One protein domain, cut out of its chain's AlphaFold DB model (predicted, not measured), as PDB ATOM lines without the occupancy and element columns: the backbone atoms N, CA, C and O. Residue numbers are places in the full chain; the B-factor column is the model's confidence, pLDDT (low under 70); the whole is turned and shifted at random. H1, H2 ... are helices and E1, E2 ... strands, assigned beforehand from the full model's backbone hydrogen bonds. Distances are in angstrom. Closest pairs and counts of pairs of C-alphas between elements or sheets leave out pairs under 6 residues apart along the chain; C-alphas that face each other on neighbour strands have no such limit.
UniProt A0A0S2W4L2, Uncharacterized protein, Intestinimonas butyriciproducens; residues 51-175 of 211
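This is residues 51 to 175 of the 211 residues of an uncharacterized protein of Intestinimonas butyriciproducens (UniProt A0A0S2W4L2). A twisted sheet of four strands forms one half of an elongated body; H2 and the long H3 cover one of its faces, while H1 continues past the strands' ends and packs on H3, and the other face has no named helix. This makes two layers, helices on one face of a sheet, and the helices form an up-and-down bundle, each running against the one before. The printed part has 125 residues, with three named helices and four named strands in the order E1, E2, H1, H2, E3, E4, H3 along the chain, and the antiparallel sheet is ordered E1, E2, E4, E3. The class is mixed, helices and strands; the whole is compact, with a radius of gyration of the C-alphas of 15.7 A, and spans 51 by 26 by 25 A, only just elongated.

Edge strand E1, residues 54 to 60, forms a hairpin with E2, residues 65 to 71, with N 58 and O 67 at 2.9 A. E2 neighbours E4, residues 131 to 137, with N 68 and O 135 at 2.8 A. E4 forms a hairpin with edge strand E3, residues 117 to 123, with N 120 and O 134 at 2.8 A. H3, residues 144 to 171, and H1, residues 73 to 88, touch at Tyr 78 and Val 162, closest C-alphas 5.1 A, at a steep tilt of 39 degrees, the same way. H2, residues 97 to 109, is over E3 and touches H3 with residues 106 to 109 alone, closest C-alphas Val 109 and Ala 150, 5.4 A. In H1, H2 and H3 every O i to N i+4 pair is within hydrogen-bond range.

E1 begins at C-alpha 54 (93.844, 111.482, 132.324). H3, 40.8 A long, ends at C-alpha 171 (102.419, 130.991, 155.486). H1 measures 22.7 A.

The farthest C-alphas, Ser 62 and Arg 173, are 52.9 A apart. The printed part has no cut and no long link, and no printed residue is under 70 in pLDDT.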
ATOM      1  N   THR A  51     101.386 107.220 133.980       96.56
ATOM      2  CA  THR A  51     102.085 108.518 134.007       96.56
ATOM      3  C   THR A  51     101.157 109.725 134.186       96.56
ATOM      4  O   THR A  51     101.603 110.842 134.484       96.56
ATOM      5  N   ALA A  52      99.851 109.529 134.002       97.00
ATOM      6  CA  ALA A  52      98.870 110.604 134.031       97.00
ATOM      7  C   ALA A  52      97.505 110.142 134.547       97.00
ATOM      8  O   ALA A  52      97.052 109.045 134.242       97.00
ATOM      9  N   ASP A  53      96.815 111.025 135.271       97.50
ATOM     10  CA  ASP A  53      95.446 110.781 135.747       97.50
ATOM     11  C   ASP A  53      94.418 110.742 134.601       97.50
ATOM     12  O   ASP A  53      93.360 110.125 134.728       97.50
ATOM     13  N   ALA A  54      94.692 111.456 133.505       97.31
ATOM     14  CA  ALA A  54      93.844 111.482 132.324       97.31
ATOM     15  C   ALA A  54      94.682 111.548 131.045       97.31
ATOM     16  O   ALA A  54      95.599 112.370 130.927       97.31
ATOM     17  N   ILE A  55      94.326 110.690 130.088       97.25
ATOM     18  CA  ILE A  55      94.997 110.544 128.799       97.25
ATOM     19  C   ILE A  55      93.948 110.557 127.696       97.25
ATOM     20  O   ILE A  55      92.911 109.904 127.805       97.25
ATOM     21  N   TRP A  56      94.237 111.287 126.628       96.56
ATOM     22  CA  TRP A  56      93.504 111.200 125.373       96.56
ATOM     23  C   TRP A  56      94.497 111.058 124.245       96.56
ATOM     24  O   TRP A  56      95.529 111.732 124.244       96.56
ATOM     25  N   ASN A  57      94.159 110.227 123.276       94.19
ATOM     26  CA  ASN A  57      94.947 110.059 122.079       94.19
ATOM     27  C   ASN A  57      94.071 110.172 120.837       94.19
ATOM     28  O   ASN A  57      92.876 109.885 120.860       94.19
ATOM     29  N   ASP A  58      94.696 110.625 119.767       94.00
ATOM     30  CA  ASP A  58      94.139 110.725 118.430       94.00
ATOM     31  C   ASP A  58      95.257 110.392 117.440       94.00
ATOM     32  O   ASP A  58      96.443 110.539 117.757       94.00
ATOM     33  N   TYR A  59      94.898 109.935 116.251       91.75
ATOM     34  CA  TYR A  59      95.863 109.578 115.225       91.75
ATOM     35  C   TYR A  59      95.438 110.174 113.891       91.75
ATOM     36  O   TYR A  59      94.318 109.996 113.422       91.75
ATOM     37  N   ASP A  60      96.350 110.933 113.296       90.00
ATOM     38  CA  ASP A  60      96.131 111.622 112.038       90.00
ATOM     39  C   ASP A  60      96.696 110.792 110.887       90.00
ATOM     40  O   ASP A  60      97.870 110.922 110.541       90.00
ATOM     41  N   GLU A  61      95.856 109.947 110.290       88.38
ATOM     42  CA  GLU A  61      96.247 109.066 109.178       88.38
ATOM     43  C   GLU A  61      96.811 109.836 107.974       88.38
ATOM     44  O   GLU A  61      97.655 109.319 107.248       88.38
ATOM     45  N   SER A  62      96.370 111.083 107.748       88.38
ATOM     46  CA  SER A  62      96.806 111.878 106.587       88.38
ATOM     47  C   SER A  62      98.263 112.320 106.684       88.38
ATOM     48  O   SER A  62      98.898 112.575 105.660       88.38
ATOM     49  N   TYR A  63      98.779 112.435 107.908       82.69
ATOM     50  CA  TYR A  63     100.140 112.888 108.181       82.69
ATOM     51  C   TYR A  63     100.979 111.843 108.919       82.69
ATOM     52  O   TYR A  63     102.149 112.117 109.167       82.69
ATOM     53  N   ASP A  64     100.403 110.682 109.246       89.44
ATOM     54  CA  ASP A  64     101.020 109.640 110.072       89.44
ATOM     55  C   ASP A  64     101.525 110.206 111.413       89.44
ATOM     56  O   ASP A  64     102.692 110.074 111.785       89.44
ATOM     57  N   VAL A  65     100.644 110.938 112.112       92.88
ATOM     58  CA  VAL A  65     100.984 111.632 113.364       92.88
ATOM     59  C   VAL A  65     100.106 111.160 114.516       92.88
ATOM     60  O   VAL A  65      98.900 111.418 114.543       92.88
ATOM     61  N   GLY A  66     100.736 110.571 115.531       93.88
ATOM     62  CA  GLY A  66     100.123 110.330 116.833       93.88
ATOM     63  C   GLY A  66     100.003 111.628 117.626       93.88
ATOM     64  O   GLY A  66     100.928 112.438 117.667       93.88
ATOM     65  N   LYS A  67      98.858 111.853 118.267       95.94
ATOM     66  CA  LYS A  67      98.596 113.001 119.141       95.94
ATOM     67  C   LYS A  67      98.150 112.477 120.494       95.94
ATOM     68  O   LYS A  67      97.213 111.697 120.574       95.94
ATOM     69  N   TRP A  68      98.779 112.964 121.551       97.19
ATOM     70  CA  TRP A  68      98.497 112.566 122.924       97.19
ATOM     71  C   TRP A  68      98.295 113.802 123.792       97.19
ATOM     72  O   TRP A  68      98.932 114.840 123.586       97.19
ATOM     73  N   TYR A  69      97.415 113.702 124.781       98.19
ATOM     74  CA  TYR A  69      97.262 114.696 125.831       98.19
ATOM     75  C   TYR A  69      97.333 114.020 127.195       98.19
ATOM     76  O   TYR A  69      96.473 113.207 127.517       98.19
ATOM     77  N   PHE A  70      98.333 114.395 127.992       98.62
ATOM     78  CA  PHE A  70      98.572 113.872 129.337       98.62
ATOM     79  C   PHE A  70      98.241 114.943 130.372       98.62
ATOM     80  O   PHE A  70      98.802 116.043 130.338       98.62
ATOM     81  N   SER A  71      97.342 114.645 131.305       98.38
ATOM     82  CA  SER A  71      96.945 115.576 132.359       98.38
ATOM     83  C   SER A  71      96.983 114.911 133.728       98.38
ATOM     84  O   SER A  71      96.500 113.801 133.919       98.38
ATOM     85  N   ASN A  72      97.538 115.633 134.699       97.94
ATOM     86  CA  ASN A  72      97.530 115.259 136.106       97.94
ATOM     87  C   ASN A  72      96.775 116.327 136.905       97.94
ATOM     88  O   ASN A  72      96.934 117.532 136.664       97.94
ATOM     89  N   ARG A  73      96.012 115.920 137.924       97.62
ATOM     90  CA  ARG A  73      95.300 116.844 138.828       97.62
ATOM     91  C   ARG A  73      96.258 117.827 139.493       97.62
ATOM     92  O   ARG A  73      95.921 119.000 139.681       97.62
ATOM     93  N   SER A  74      97.473 117.368 139.797       98.19
ATOM     94  CA  SER A  74      98.550 118.188 140.353       98.19
ATOM     95  C   SER A  74      98.954 119.341 139.425       98.19
ATOM     96  O   SER A  74      99.210 120.439 139.916       98.19
ATOM     97  N   MET A  75      98.923 119.164 138.098       98.56
ATOM     98  CA  MET A  75      99.219 120.240 137.141       98.56
ATOM     99  C   MET A  75      98.167 121.345 137.203       98.56
ATOM    100  O   MET A  75      98.499 122.526 137.338       98.56
ATOM    101  N   VAL A  76      96.885 120.975 137.143       98.38
ATOM    102  CA  VAL A  76      95.783 121.946 137.197       98.38
ATOM    103  C   VAL A  76      95.795 122.695 138.523       98.38
ATOM    104  O   VAL A  76      95.674 123.924 138.540       98.38
ATOM    105  N   GLU A  77      95.997 121.981 139.628       98.44
ATOM    106  CA  GLU A  77      96.076 122.599 140.945       98.44
ATOM    107  C   GLU A  77      97.285 123.528 141.076       98.44
ATOM    108  O   GLU A  77      97.152 124.653 141.563       98.44
ATOM    109  N   TYR A  78      98.450 123.125 140.574       98.75
ATOM    110  CA  TYR A  78      99.638 123.970 140.583       98.75
ATOM    111  C   TYR A  78      99.399 125.293 139.855       98.75
ATOM    112  O   TYR A  78      99.673 126.368 140.395       98.75
ATOM    113  N   TYR A  79      98.815 125.249 138.655       98.56
ATOM    114  CA  TYR A  79      98.528 126.464 137.899       98.56
ATOM    115  C   TYR A  79      97.419 127.317 138.526       98.56
ATOM    116  O   TYR A  79      97.435 128.546 138.376       98.56
ATOM    117  N   ARG A  80      96.480 126.726 139.281       98.06
ATOM    118  CA  ARG A  80      95.537 127.489 140.121       98.06
ATOM    119  C   ARG A  80      96.275 128.246 141.218       98.06
ATOM    120  O   ARG A  80      96.069 129.456 141.350       98.06
ATOM    121  N   LEU A  81      97.171 127.576 141.941       98.50
ATOM    122  CA  LEU A  81      97.992 128.191 142.986       98.50
ATOM    123  C   LEU A  81      98.895 129.294 142.420       98.50
ATOM    124  O   LEU A  81      98.970 130.377 142.999       98.50
ATOM    125  N   CYS A  82      99.482 129.094 141.238       98.38
ATOM    126  CA  CYS A  82     100.246 130.133 140.548       98.38
ATOM    127  C   CYS A  82      99.398 131.382 140.288       98.38
ATOM    128  O   CYS A  82      99.847 132.501 140.535       98.38
ATOM    129  N   ARG A  83      98.152 131.227 139.818       97.25
ATOM    130  CA  ARG A  83      97.248 132.368 139.587       97.25
ATOM    131  C   ARG A  83      96.842 133.061 140.886       97.25
ATOM    132  O   ARG A  83      96.732 134.285 140.888       97.25
ATOM    133  N   ILE A  84      96.630 132.310 141.967       97.88
ATOM    134  CA  ILE A  84      96.364 132.864 143.303       97.88
ATOM    135  C   ILE A  84      97.557 133.705 143.766       97.88
ATOM    136  O   ILE A  84      97.371 134.875 144.099       97.88
ATOM    137  N   TYR A  85      98.771 133.154 143.687       97.94
ATOM    138  CA  TYR A  85     100.002 133.873 144.005       97.94
ATOM    139  C   TYR A  85     100.135 135.150 143.168       97.94
ATOM    140  O   TYR A  85     100.285 136.242 143.708       97.94
ATOM    141  N   GLY A  86      99.989 135.047 141.844       97.56
ATOM    142  CA  GLY A  86     100.105 136.195 140.948       97.56
ATOM    143  C   GLY A  86      99.107 137.311 141.269       97.56
ATOM    144  O   GLY A  86      99.476 138.479 141.252       97.56
ATOM    145  N   ARG A  87      97.861 136.977 141.632       97.12
ATOM    146  CA  ARG A  87      96.863 137.975 142.057       97.12
ATOM    147  C   ARG A  87      97.236 138.633 143.382       97.12
ATOM    148  O   ARG A  87      97.179 139.857 143.469       97.12
ATOM    149  N   ALA A  88      97.623 137.844 144.383       97.19
ATOM    150  CA  ALA A  88      98.003 138.350 145.702       97.19
ATOM    151  C   ALA A  88      99.212 139.297 145.628       97.19
ATOM    152  O   ALA A  88      99.235 140.331 146.292       97.19
ATOM    153  N   HIS A  89     100.162 138.989 144.743       96.75
ATOM    154  CA  HIS A  89     101.401 139.747 144.550       96.75
ATOM    155  C   HIS A  89     101.354 140.729 143.369       96.75
ATOM    156  O   HIS A  89     102.369 141.319 143.013       96.75
ATOM    157  N   LYS A  90     100.179 140.931 142.753       97.12
ATOM    158  CA  LYS A  90      99.959 141.842 141.610       97.12
ATOM    159  C   LYS A  90     100.911 141.600 140.423       97.12
ATOM    160  O   LYS A  90     101.282 142.532 139.711       97.12
ATOM    161  N   LEU A  91     101.281 140.345 140.186       96.62
ATOM    162  CA  LEU A  91     102.166 139.928 139.100       96.62
ATOM    163  C   LEU A  91     101.371 139.616 137.829       96.62
ATOM    164  O   LEU A  91     100.325 138.958 137.867       96.62
ATOM    165  N   LYS A  92     101.905 140.020 136.672       94.19
ATOM    166  CA  LYS A  92     101.443 139.484 135.385       94.19
ATOM    167  C   LYS A  92     101.924 138.042 135.250       94.19
ATOM    168  O   LYS A  92     102.907 137.640 135.864       94.19
ATOM    169  N   ARG A  93     101.269 137.263 134.386       88.50
ATOM    170  CA  ARG A  93     101.605 135.846 134.163       88.50
ATOM    171  C   ARG A  93     103.091 135.623 133.847       88.50
ATOM    172  O   ARG A  93     103.692 134.750 134.454       88.50
ATOM    173  N   LYS A  94     103.661 136.421 132.938       90.56
ATOM    174  CA  LYS A  94     105.076 136.330 132.531       90.56
ATOM    175  C   LYS A  94     106.071 136.689 133.643       90.56
ATOM    176  O   LYS A  94     107.223 136.286 133.585       90.56
ATOM    177  N   ASP A  95     105.612 137.440 134.642       96.50
ATOM    178  CA  ASP A  95     106.425 137.901 135.768       96.50
ATOM    179  C   ASP A  95     106.253 136.976 136.990       96.50
ATOM    180  O   ASP A  95     106.868 137.192 138.030       96.50
ATOM    181  N   ASN A  96     105.405 135.944 136.891       97.88
ATOM    182  CA  ASN A  96     105.170 134.993 137.967       97.88
ATOM    183  C   ASN A  96     106.275 133.923 137.981       97.88
ATOM    184  O   ASN A  96     106.334 133.119 137.044       97.88
ATOM    185  N   PRO A  97     107.113 133.858 139.035       97.88
ATOM    186  CA  PRO A  97     108.240 132.933 139.075       97.88
ATOM    187  C   PRO A  97     107.792 131.471 138.992       97.88
ATOM    188  O   PRO A  97     108.402 130.708 138.261       97.88
ATOM    189  N   TYR A  98     106.670 131.099 139.613       98.38
ATOM    190  CA  TYR A  98     106.186 129.714 139.597       98.38
ATOM    191  C   TYR A  98     105.678 129.273 138.221       98.38
ATOM    192  O   TYR A  98     105.831 128.116 137.847       98.38
ATOM    193  N   MET A  99     105.119 130.195 137.428       97.75
ATOM    194  CA  MET A  99     104.760 129.880 136.038       97.75
ATOM    195  C   MET A  99     106.018 129.569 135.218       97.75
ATOM    196  O   MET A  99     106.042 128.584 134.489       97.75
ATOM    197  N   ARG A 100     107.054 130.400 135.370       97.44
ATOM    198  CA  ARG A 100     108.324 130.270 134.644       97.44
ATOM    199  C   ARG A 100     109.133 129.054 135.093       97.44
ATOM    200  O   ARG A 100     109.797 128.435 134.271       97.44
ATOM    201  N   ASP A 101     109.098 128.728 136.380       97.44
ATOM    202  CA  ASP A 101     109.808 127.574 136.931       97.44
ATOM    203  C   ASP A 101     109.199 126.262 136.420       97.44
ATOM    204  O   ASP A 101     109.945 125.355 136.063       97.44
ATOM    205  N   ALA A 102     107.865 126.179 136.320       98.19
ATOM    206  CA  ALA A 102     107.194 125.029 135.712       98.19
ATOM    207  C   ALA A 102     107.505 124.891 134.223       98.19
ATOM    208  O   ALA A 102     107.830 123.799 133.776       98.19
ATOM    209  N   GLU A 103     107.428 125.990 133.470       97.94
ATOM    210  CA  GLU A 103     107.754 126.003 132.042       97.94
ATOM    211  C   GLU A 103     109.189 125.523 131.804       97.94
ATOM    212  O   GLU A 103     109.384 124.553 131.085       97.94
ATOM    213  N   ARG A 104     110.168 126.085 132.523       98.06
ATOM    214  CA  ARG A 104     111.577 125.681 132.421       98.06
ATOM    215  C   ARG A 104     111.816 124.223 132.807       98.06
ATOM    216  O   ARG A 104     112.646 123.562 132.193       98.06
ATOM    217  N   TYR A 105     111.156 123.742 133.861       98.62
ATOM    218  CA  TYR A 105     111.308 122.351 134.276       98.62
ATOM    219  C   TYR A 105     110.781 121.406 133.195       98.62
ATOM    220  O   TYR A 105     111.501 120.500 132.793       98.62
ATOM    221  N   VAL A 106     109.564 121.661 132.694       98.62
ATOM    222  CA  VAL A 106     108.957 120.862 131.621       98.62
ATOM    223  C   VAL A 106     109.800 120.937 130.347       98.62
ATOM    224  O   VAL A 106     110.046 119.905 129.743       98.62
ATOM    225  N   GLU A 107     110.301 122.114 129.968       98.25
ATOM    226  CA  GLU A 107     111.209 122.265 128.823       98.25
ATOM    227  C   GLU A 107     112.467 121.404 128.955       98.25
ATOM    228  O   GLU A 107     112.861 120.766 127.988       98.25
ATOM    229  N   GLY A 108     113.073 121.361 130.144       98.25
ATOM    230  CA  GLY A 108     114.287 120.583 130.375       98.25
ATOM    231  C   GLY A 108     114.068 119.071 130.346       98.25
ATOM    232  O   GLY A 108     114.926 118.355 129.847       98.25
ATOM    233  N   VAL A 109     112.943 118.575 130.870       97.94
ATOM    234  CA  VAL A 109     112.647 117.126 130.876       97.94
ATOM    235  C   VAL A 109     112.047 116.634 129.561       97.94
ATOM    236  O   VAL A 109     112.171 115.460 129.248       97.94
ATOM    237  N   MET A 110     111.409 117.515 128.784       97.69
ATOM    238  CA  MET A 110     110.867 117.188 127.460       97.69
ATOM    239  C   MET A 110     111.900 117.352 126.337       97.69
ATOM    240  O   MET A 110     111.540 117.209 125.170       97.69
ATOM    241  N   ASP A 111     113.157 117.665 126.658       96.62
ATOM    242  CA  ASP A 111     114.284 117.533 125.734       96.62
ATOM    243  C   ASP A 111     114.739 116.068 125.706       96.62
ATOM    244  O   ASP A 111     115.689 115.666 126.375       96.62
ATOM    245  N   LEU A 112     113.998 115.250 124.957       96.56
ATOM    246  CA  LEU A 112     114.163 113.793 124.930       96.56
ATOM    247  C   LEU A 112     115.433 113.332 124.191       96.56
ATOM    248  O   LEU A 112     115.687 112.137 124.102       96.56
ATOM    249  N   GLY A 113     116.210 114.241 123.591       94.50
ATOM    250  CA  GLY A 113     117.419 113.881 122.838       94.50
ATOM    251  C   GLY A 113     117.183 113.040 121.571       94.50
ATOM    252  O   GLY A 113     118.144 112.551 120.979       94.50
ATOM    253  N   CYS A 114     115.929 112.886 121.140       93.44
ATOM    254  CA  CYS A 114     115.519 112.069 119.999       93.44
ATOM    255  C   CYS A 114     114.863 112.912 118.885       93.44
ATOM    256  O   CYS A 114     114.752 114.136 118.991       93.44
ATOM    257  N   CYS A 115     114.447 112.277 117.788       92.31
ATOM    258  CA  CYS A 115     113.711 112.936 116.705       92.31
ATOM    259  C   CYS A 115     112.241 112.489 116.664       92.31
ATOM    260  O   CYS A 115     111.785 111.724 117.511       92.31
ATOM    261  N   GLY A 116     111.482 113.041 115.712       94.56
ATOM    262  CA  GLY A 116     110.118 112.602 115.419       94.56
ATOM    263  C   GLY A 116     109.063 112.992 116.450       94.56
ATOM    264  O   GLY A 116     108.020 112.353 116.520       94.56
ATOM    265  N   TYR A 117     109.306 114.027 117.267       97.19
ATOM    266  CA  TYR A 117     108.314 114.507 118.229       97.19
ATOM    267  C   TYR A 117     108.193 116.027 118.306       97.19
ATOM    268  O   TYR A 117     109.083 116.792 117.932       97.19
ATOM    269  N   GLY A 118     107.061 116.466 118.848       97.06
ATOM    270  CA  GLY A 118     106.834 117.841 119.260       97.06
ATOM    271  C   GLY A 118     105.875 117.897 120.440       97.06
ATOM    272  O   GLY A 118     105.032 117.020 120.616       97.06
ATOM    273  N   TRP A 119     105.974 118.944 121.256       98.12
ATOM    274  CA  TRP A 119     105.138 119.061 122.445       98.12
ATOM    275  C   TRP A 119     104.727 120.501 122.754       98.12
ATOM    276  O   TRP A 119     105.289 121.472 122.246       98.12
ATOM    277  N   ARG A 120     103.691 120.642 123.583       98.06
ATOM    278  CA  ARG A 120     103.235 121.917 124.143       98.06
ATOM    279  C   ARG A 120     102.705 121.714 125.556       98.06
ATOM    280  O   ARG A 120     101.890 120.829 125.798       98.06
ATOM    281  N   LEU A 121     103.072 122.618 126.459       98.38
ATOM    282  CA  LEU A 121     102.496 122.702 127.799       98.38
ATOM    283  C   LEU A 121     101.252 123.599 127.825       98.38
ATOM    284  O   LEU A 121     101.309 124.807 127.584       98.38
ATOM    285  N   ASN A 122     100.117 123.010 128.186       97.94
ATOM    286  CA  ASN A 122      98.884 123.724 128.481       97.94
ATOM    287  C   ASN A 122      98.819 124.069 129.976       97.94
ATOM    288  O   ASN A 122      99.061 123.230 130.838       97.94
ATOM    289  N   THR A 123      98.435 125.310 130.289       97.81
ATOM    290  CA  THR A 123      98.398 125.846 131.670       97.81
ATOM    291  C   THR A 123      97.004 126.378 132.055       97.81
ATOM    292  O   THR A 123      96.846 127.382 132.779       97.81
ATOM    293  N   GLY A 124      95.958 125.834 131.432       97.19
ATOM    294  CA  GLY A 124      94.572 126.209 131.687       97.19
ATOM    295  C   GLY A 124      94.100 125.703 133.052       97.19
ATOM    296  O   GLY A 124      94.588 124.711 133.568       97.19
ATOM    297  N   VAL A 125      93.127 126.373 133.669       97.25
ATOM    298  CA  VAL A 125      92.621 125.969 135.006       97.25
ATOM    299  C   VAL A 125      91.099 125.904 135.096       97.25
ATOM    300  O   VAL A 125      90.548 125.749 136.188       97.25
ATOM    301  N   LYS A 126      90.419 126.120 133.964       95.19
ATOM    302  CA  LYS A 126      88.970 126.346 133.918       95.19
ATOM    303  C   LYS A 126      88.157 125.057 134.109       95.19
ATOM    304  O   LYS A 126      87.041 125.150 134.596       95.19
ATOM    305  N   HIS A 127      88.715 123.897 133.770       94.81
ATOM    306  CA  HIS A 127      88.106 122.570 133.923       94.81
ATOM    307  C   HIS A 127      89.122 121.577 134.517       94.81
ATOM    308  O   HIS A 127      90.293 121.932 134.678       94.81
ATOM    309  N   GLU A 128      88.666 120.372 134.879       94.75
ATOM    310  CA  GLU A 128      89.435 119.364 135.640       94.75
ATOM    311  C   GLU A 128      90.781 119.001 134.995       94.75
ATOM    312  O   GLU A 128      91.746 118.782 135.714       94.75
ATOM    313  N   TRP A 129      90.867 119.071 133.665       97.19
ATOM    314  CA  TRP A 129      92.028 118.650 132.867       97.19
ATOM    315  C   TRP A 129      92.600 119.771 131.995       97.19
ATOM    316  O   TRP A 129      93.178 119.546 130.937       97.19
ATOM    317  N   ALA A 130      92.397 121.025 132.402       97.38
ATOM    318  CA  ALA A 130      92.742 122.198 131.594       97.38
ATOM    319  C   ALA A 130      94.254 122.469 131.461       97.38
ATOM    320  O   ALA A 130      94.658 123.314 130.658       97.38
ATOM    321  N   SER A 131      95.080 121.803 132.268       98.44
ATOM    322  CA  SER A 131      96.540 121.825 132.175       98.44
ATOM    323  C   SER A 131      97.055 120.430 131.871       98.44
ATOM    324  O   SER A 131      96.524 119.462 132.405       98.44
ATOM    325  N   GLY A 132      98.097 120.336 131.060       98.38
ATOM    326  CA  GLY A 132      98.605 119.058 130.581       98.38
ATOM    327  C   GLY A 132      99.662 119.237 129.504       98.38
ATOM    328  O   GLY A 132      99.967 120.364 129.106       98.38
ATOM    329  N   ILE A 133     100.204 118.124 129.033       98.62
ATOM    330  CA  ILE A 133     101.171 118.059 127.941       98.62
ATOM    331  C   ILE A 133     100.445 117.569 126.699       98.62
ATOM    332  O   ILE A 133      99.911 116.467 126.695       98.62
ATOM    333  N   VAL A 134     100.426 118.385 125.648       98.19
ATOM    334  CA  VAL A 134     100.114 117.912 124.297       98.19
ATOM    335  C   VAL A 134     101.411 117.371 123.718       98.19
ATOM    336  O   VAL A 134     102.377 118.126 123.624       98.19
ATOM    337  N   PHE A 135     101.428 116.108 123.322       98.06
ATOM    338  CA  PHE A 135     102.576 115.444 122.721       98.06
ATOM    339  C   PHE A 135     102.207 114.919 121.337       98.06
ATOM    340  O   PHE A 135     101.061 114.538 121.098       98.06
ATOM    341  N   ARG A 136     103.151 114.954 120.403       97.00
ATOM    342  CA  ARG A 136     102.962 114.492 119.031       97.00
ATOM    343  C   ARG A 136     104.155 113.672 118.604       97.00
ATOM    344  O   ARG A 136     105.273 114.089 118.890       97.00
ATOM    345  N   THR A 137     103.897 112.587 117.893       95.75
ATOM    346  CA  THR A 137     104.915 111.706 117.319       95.75
ATOM    347  C   THR A 137     104.646 111.498 115.840       95.75
ATOM    348  O   THR A 137     103.485 111.428 115.444       95.75
ATOM    349  N   ASP A 138     105.697 111.404 115.036       94.06
ATOM    350  CA  ASP A 138     105.636 110.877 113.672       94.06
ATOM    351  C   ASP A 138     106.328 109.504 113.597       94.06
ATOM    352  O   ASP A 138     106.765 108.955 114.613       94.06
ATOM    353  N   CYS A 139     106.432 108.940 112.393       90.25
ATOM    354  CA  CYS A 139     107.045 107.633 112.158       90.25
ATOM    355  C   CYS A 139     108.561 107.552 112.427       90.25
ATOM    356  O   CYS A 139     109.125 106.461 112.354       90.25
ATOM    357  N   TYR A 140     109.230 108.666 112.743       92.56
ATOM    358  CA  TYR A 140     110.640 108.697 113.143       92.56
ATOM    359  C   TYR A 140     110.837 108.766 114.657       92.56
ATOM    360  O   TYR A 140     111.984 108.808 115.107       92.56
ATOM    361  N   PHE A 141     109.759 108.805 115.446       94.19
ATOM    362  CA  PHE A 141     109.871 108.803 116.897       94.19
ATOM    363  C   PHE A 141     110.537 107.519 117.404       94.19
ATOM    364  O   PHE A 141     110.194 106.421 116.974       94.19
ATOM    365  N   ASN A 142     111.501 107.678 118.309       92.75
ATOM    366  CA  ASN A 142     112.269 106.583 118.903       92.75
ATOM    367  C   ASN A 142     112.719 106.891 120.345       92.75
ATOM    368  O   ASN A 142     113.800 106.472 120.760       92.75
ATOM    369  N   GLY A 143     111.941 107.714 121.057       94.25
ATOM    370  CA  GLY A 143     112.232 108.180 122.417       94.25
ATOM    371  C   GLY A 143     111.237 107.658 123.450       94.25
ATOM    372  O   GLY A 143     110.809 108.408 124.324       94.25
ATOM    373  N   GLU A 144     110.759 106.423 123.300       93.25
ATOM    374  CA  GLU A 144     109.699 105.843 124.130       93.25
ATOM    375  C   GLU A 144     110.093 105.785 125.616       93.25
ATOM    376  O   GLU A 144     109.291 106.142 126.481       93.25
ATOM    377  N   TYR A 145     111.331 105.386 125.926       93.00
ATOM    378  CA  TYR A 145     111.833 105.358 127.303       93.00
ATOM    379  C   TYR A 145     111.948 106.762 127.887       93.00
ATOM    380  O   TYR A 145     111.484 107.014 128.999       93.00
ATOM    381  N   GLU A 146     112.538 107.675 127.121       96.06
ATOM    382  CA  GLU A 146     112.757 109.060 127.511       96.06
ATOM    383  C   GLU A 146     111.423 109.767 127.752       96.06
ATOM    384  O   GLU A 146     111.275 110.487 128.737       96.06
ATOM    385  N   LEU A 147     110.421 109.525 126.905       97.25
ATOM    386  CA  LEU A 147     109.078 110.065 127.092       97.25
ATOM    387  C   LEU A 147     108.410 109.503 128.348       97.25
ATOM    388  O   LEU A 147     107.823 110.268 129.116       97.25
ATOM    389  N   LEU A 148     108.485 108.187 128.562       96.56
ATOM    390  CA  LEU A 148     107.891 107.549 129.734       96.56
ATOM    391  C   LEU A 148     108.493 108.123 131.026       96.56
ATOM    392  O   LEU A 148     107.756 108.534 131.926       96.56
ATOM    393  N   GLU A 149     109.820 108.236 131.085       97.19
ATOM    394  CA  GLU A 149     110.524 108.836 132.218       97.19
ATOM    395  C   GLU A 149     110.196 110.328 132.379       97.19
ATOM    396  O   GLU A 149     109.923 110.782 133.494       97.19
ATOM    397  N   ALA A 150     110.157 111.095 131.286       98.44
ATOM    398  CA  ALA A 150     109.828 112.516 131.318       98.44
ATOM    399  C   ALA A 150     108.425 112.767 131.890       98.44
ATOM    400  O   ALA A 150     108.246 113.653 132.731       98.44
ATOM    401  N   LEU A 151     107.426 111.973 131.494       98.56
ATOM    402  CA  LEU A 151     106.062 112.102 132.009       98.56
ATOM    403  C   LEU A 151     105.985 111.772 133.510       98.56
ATOM    404  O   LEU A 151     105.341 112.515 134.259       98.56
ATOM    405  N   LEU A 152     106.700 110.739 133.969       98.31
ATOM    406  CA  LEU A 152     106.819 110.398 135.395       98.31
ATOM    407  C   LEU A 152     107.504 111.522 136.196       98.31
ATOM    408  O   LEU A 152     106.990 111.951 137.235       98.31
ATOM    409  N   CYS A 153     108.603 112.079 135.675       98.38
ATOM    410  CA  CYS A 153     109.287 113.250 136.233       98.38
ATOM    411  C   CYS A 153     108.338 114.444 136.394       98.38
ATOM    412  O   CYS A 153     108.268 115.066 137.458       98.38
ATOM    413  N   ILE A 154     107.584 114.768 135.340       98.69
ATOM    414  CA  ILE A 154     106.611 115.863 135.341       98.69
ATOM    415  C   ILE A 154     105.552 115.624 136.419       98.69
ATOM    416  O   ILE A 154     105.292 116.522 137.230       98.69
ATOM    417  N   GLN A 155     104.961 114.429 136.469       98.06
ATOM    418  CA  GLN A 155     103.941 114.079 137.456       98.06
ATOM    419  C   GLN A 155     104.458 114.256 138.892       98.06
ATOM    420  O   GLN A 155     103.808 114.917 139.718       98.06
ATOM    421  N   GLU A 156     105.638 113.716 139.195       98.25
ATOM    422  CA  GLU A 156     106.250 113.829 140.514       98.25
ATOM    423  C   GLU A 156     106.572 115.290 140.861       98.25
ATOM    424  O   GLU A 156     106.246 115.778 141.955       98.25
ATOM    425  N   TRP A 157     107.176 116.024 139.923       98.62
ATOM    426  CA  TRP A 157     107.555 117.413 140.134       98.62
ATOM    427  C   TRP A 157     106.345 118.280 140.453       98.62
ATOM    428  O   TRP A 157     106.377 119.006 141.451       98.62
ATOM    429  N   PHE A 158     105.261 118.178 139.674       98.75
ATOM    430  CA  PHE A 158     104.039 118.947 139.915       98.75
ATOM    431  C   PHE A 158     103.403 118.582 141.256       98.75
ATOM    432  O   PHE A 158     102.982 119.475 141.994       98.75
ATOM    433  N   THR A 159     103.402 117.302 141.629       98.31
ATOM    434  CA  THR A 159     102.900 116.839 142.933       98.31
ATOM    435  C   THR A 159     103.654 117.502 144.086       98.31
ATOM    436  O   THR A 159     103.053 118.122 144.969       98.31
ATOM    437  N   ARG A 160     104.990 117.480 144.040       98.44
ATOM    438  CA  ARG A 160     105.832 118.142 145.045       98.44
ATOM    439  C   ARG A 160     105.697 119.671 144.986       98.44
ATOM    440  O   ARG A 160     105.711 120.339 146.021       98.44
ATOM    441  N   ALA A 161     105.560 120.248 143.793       98.50
ATOM    442  CA  ALA A 161     105.452 121.689 143.590       98.50
ATOM    443  C   ALA A 161     104.131 122.260 144.132       98.50
ATOM    444  O   ALA A 161     104.141 123.347 144.713       98.50
ATOM    445  N   VAL A 162     103.023 121.514 144.030       98.69
ATOM    446  CA  VAL A 162     101.746 121.854 144.680       98.69
ATOM    447  C   VAL A 162     101.922 121.954 146.189       98.69
ATOM    448  O   VAL A 162     101.495 122.947 146.773       98.69
ATOM    449  N   ILE A 163     102.566 120.966 146.820       98.25
ATOM    450  CA  ILE A 163     102.791 120.955 148.273       98.25
ATOM    451  C   ILE A 163     103.590 122.196 148.694       98.25
ATOM    452  O   ILE A 163     103.157 122.936 149.578       98.25
ATOM    453  N   ARG A 164     104.709 122.474 148.009       98.19
ATOM    454  CA  ARG A 164     105.567 123.634 148.307       98.19
ATOM    455  C   ARG A 164     104.830 124.964 148.149       98.19
ATOM    456  O   ARG A 164     104.854 125.793 149.057       98.19
ATOM    457  N   LEU A 165     104.172 125.180 147.007       98.38
ATOM    458  CA  LEU A 165     103.506 126.452 146.724       98.38
ATOM    459  C   LEU A 165     102.280 126.663 147.619       98.38
ATOM    460  O   LEU A 165     102.041 127.777 148.083       98.38
ATOM    461  N   ARG A 166     101.526 125.597 147.911       98.25
ATOM    462  CA  ARG A 166     100.407 125.647 148.859       98.25
ATOM    463  C   ARG A 166     100.889 126.020 150.259       98.25
ATOM    464  O   ARG A 166     100.302 126.917 150.855       98.25
ATOM    465  N   GLY A 167     101.952 125.380 150.752       97.12
ATOM    466  CA  GLY A 167     102.544 125.689 152.058       97.12
ATOM    467  C   GLY A 167     102.933 127.163 152.170       97.12
ATOM    468  O   GLY A 167     102.472 127.858 153.071       97.12
ATOM    469  N   LYS A 168     103.645 127.684 151.168       97.19
ATOM    470  CA  LYS A 168     104.019 129.103 151.119       97.19
ATOM    471  C   LYS A 168     102.817 130.051 151.120       97.19
ATOM    472  O   LYS A 168     102.803 131.042 151.842       97.19
ATOM    473  N   LEU A 169     101.783 129.755 150.334       97.00
ATOM    474  CA  LEU A 169     100.570 130.579 150.302       97.00
ATOM    475  C   LEU A 169      99.797 130.549 151.633       97.00
ATOM    476  O   LEU A 169      99.102 131.518 151.947       97.00
ATOM    477  N   MET A 170      99.898 129.462 152.405       96.06
ATOM    478  CA  MET A 170      99.353 129.386 153.766       96.06
ATOM    479  C   MET A 170     100.176 130.226 154.750       96.06
ATOM    480  O   MET A 170      99.592 130.968 155.540       96.06
ATOM    481  N   GLU A 171     101.508 130.168 154.673       95.75
ATOM    482  CA  GLU A 171     102.419 130.991 155.486       95.75
ATOM    483  C   GLU A 171     102.200 132.492 155.243       95.75
ATOM    484  O   GLU A 171     102.080 133.272 156.188       95.75
ATOM    485  N   GLU A 172     102.040 132.890 153.979       95.31
ATOM    486  CA  GLU A 172     101.716 134.263 153.570       95.31
ATOM    487  C   GLU A 172     100.253 134.657 153.867       95.31
ATOM    488  O   GLU A 172      99.847 135.789 153.600       95.31
ATOM    489  N   ARG A 173      99.439 133.738 154.413       92.25
ATOM    490  CA  ARG A 173      98.000 133.910 154.693       92.25
ATOM    491  C   ARG A 173      97.172 134.325 153.469       92.25
ATOM    492  O   ARG A 173      96.105 134.924 153.612       92.25
ATOM    493  N   VAL A 174      97.638 133.982 152.268       91.50
ATOM    494  CA  VAL A 174      96.927 134.214 151.001       91.50
ATOM    495  C   VAL A 174      95.770 133.228 150.847       91.50
ATOM    496  O   VAL A 174      94.696 133.594 150.371       91.50
ATOM    497  N   ILE A 175      95.976 131.981 151.276       89.25
ATOM    498  CA  ILE A 175      94.939 130.948 151.340       89.25
ATOM    499  C   ILE A 175      94.743 130.497 152.788       89.25
ATOM    500  O   ILE A 175      95.672 130.525 153.593       89.25
TER     501      ILE A 175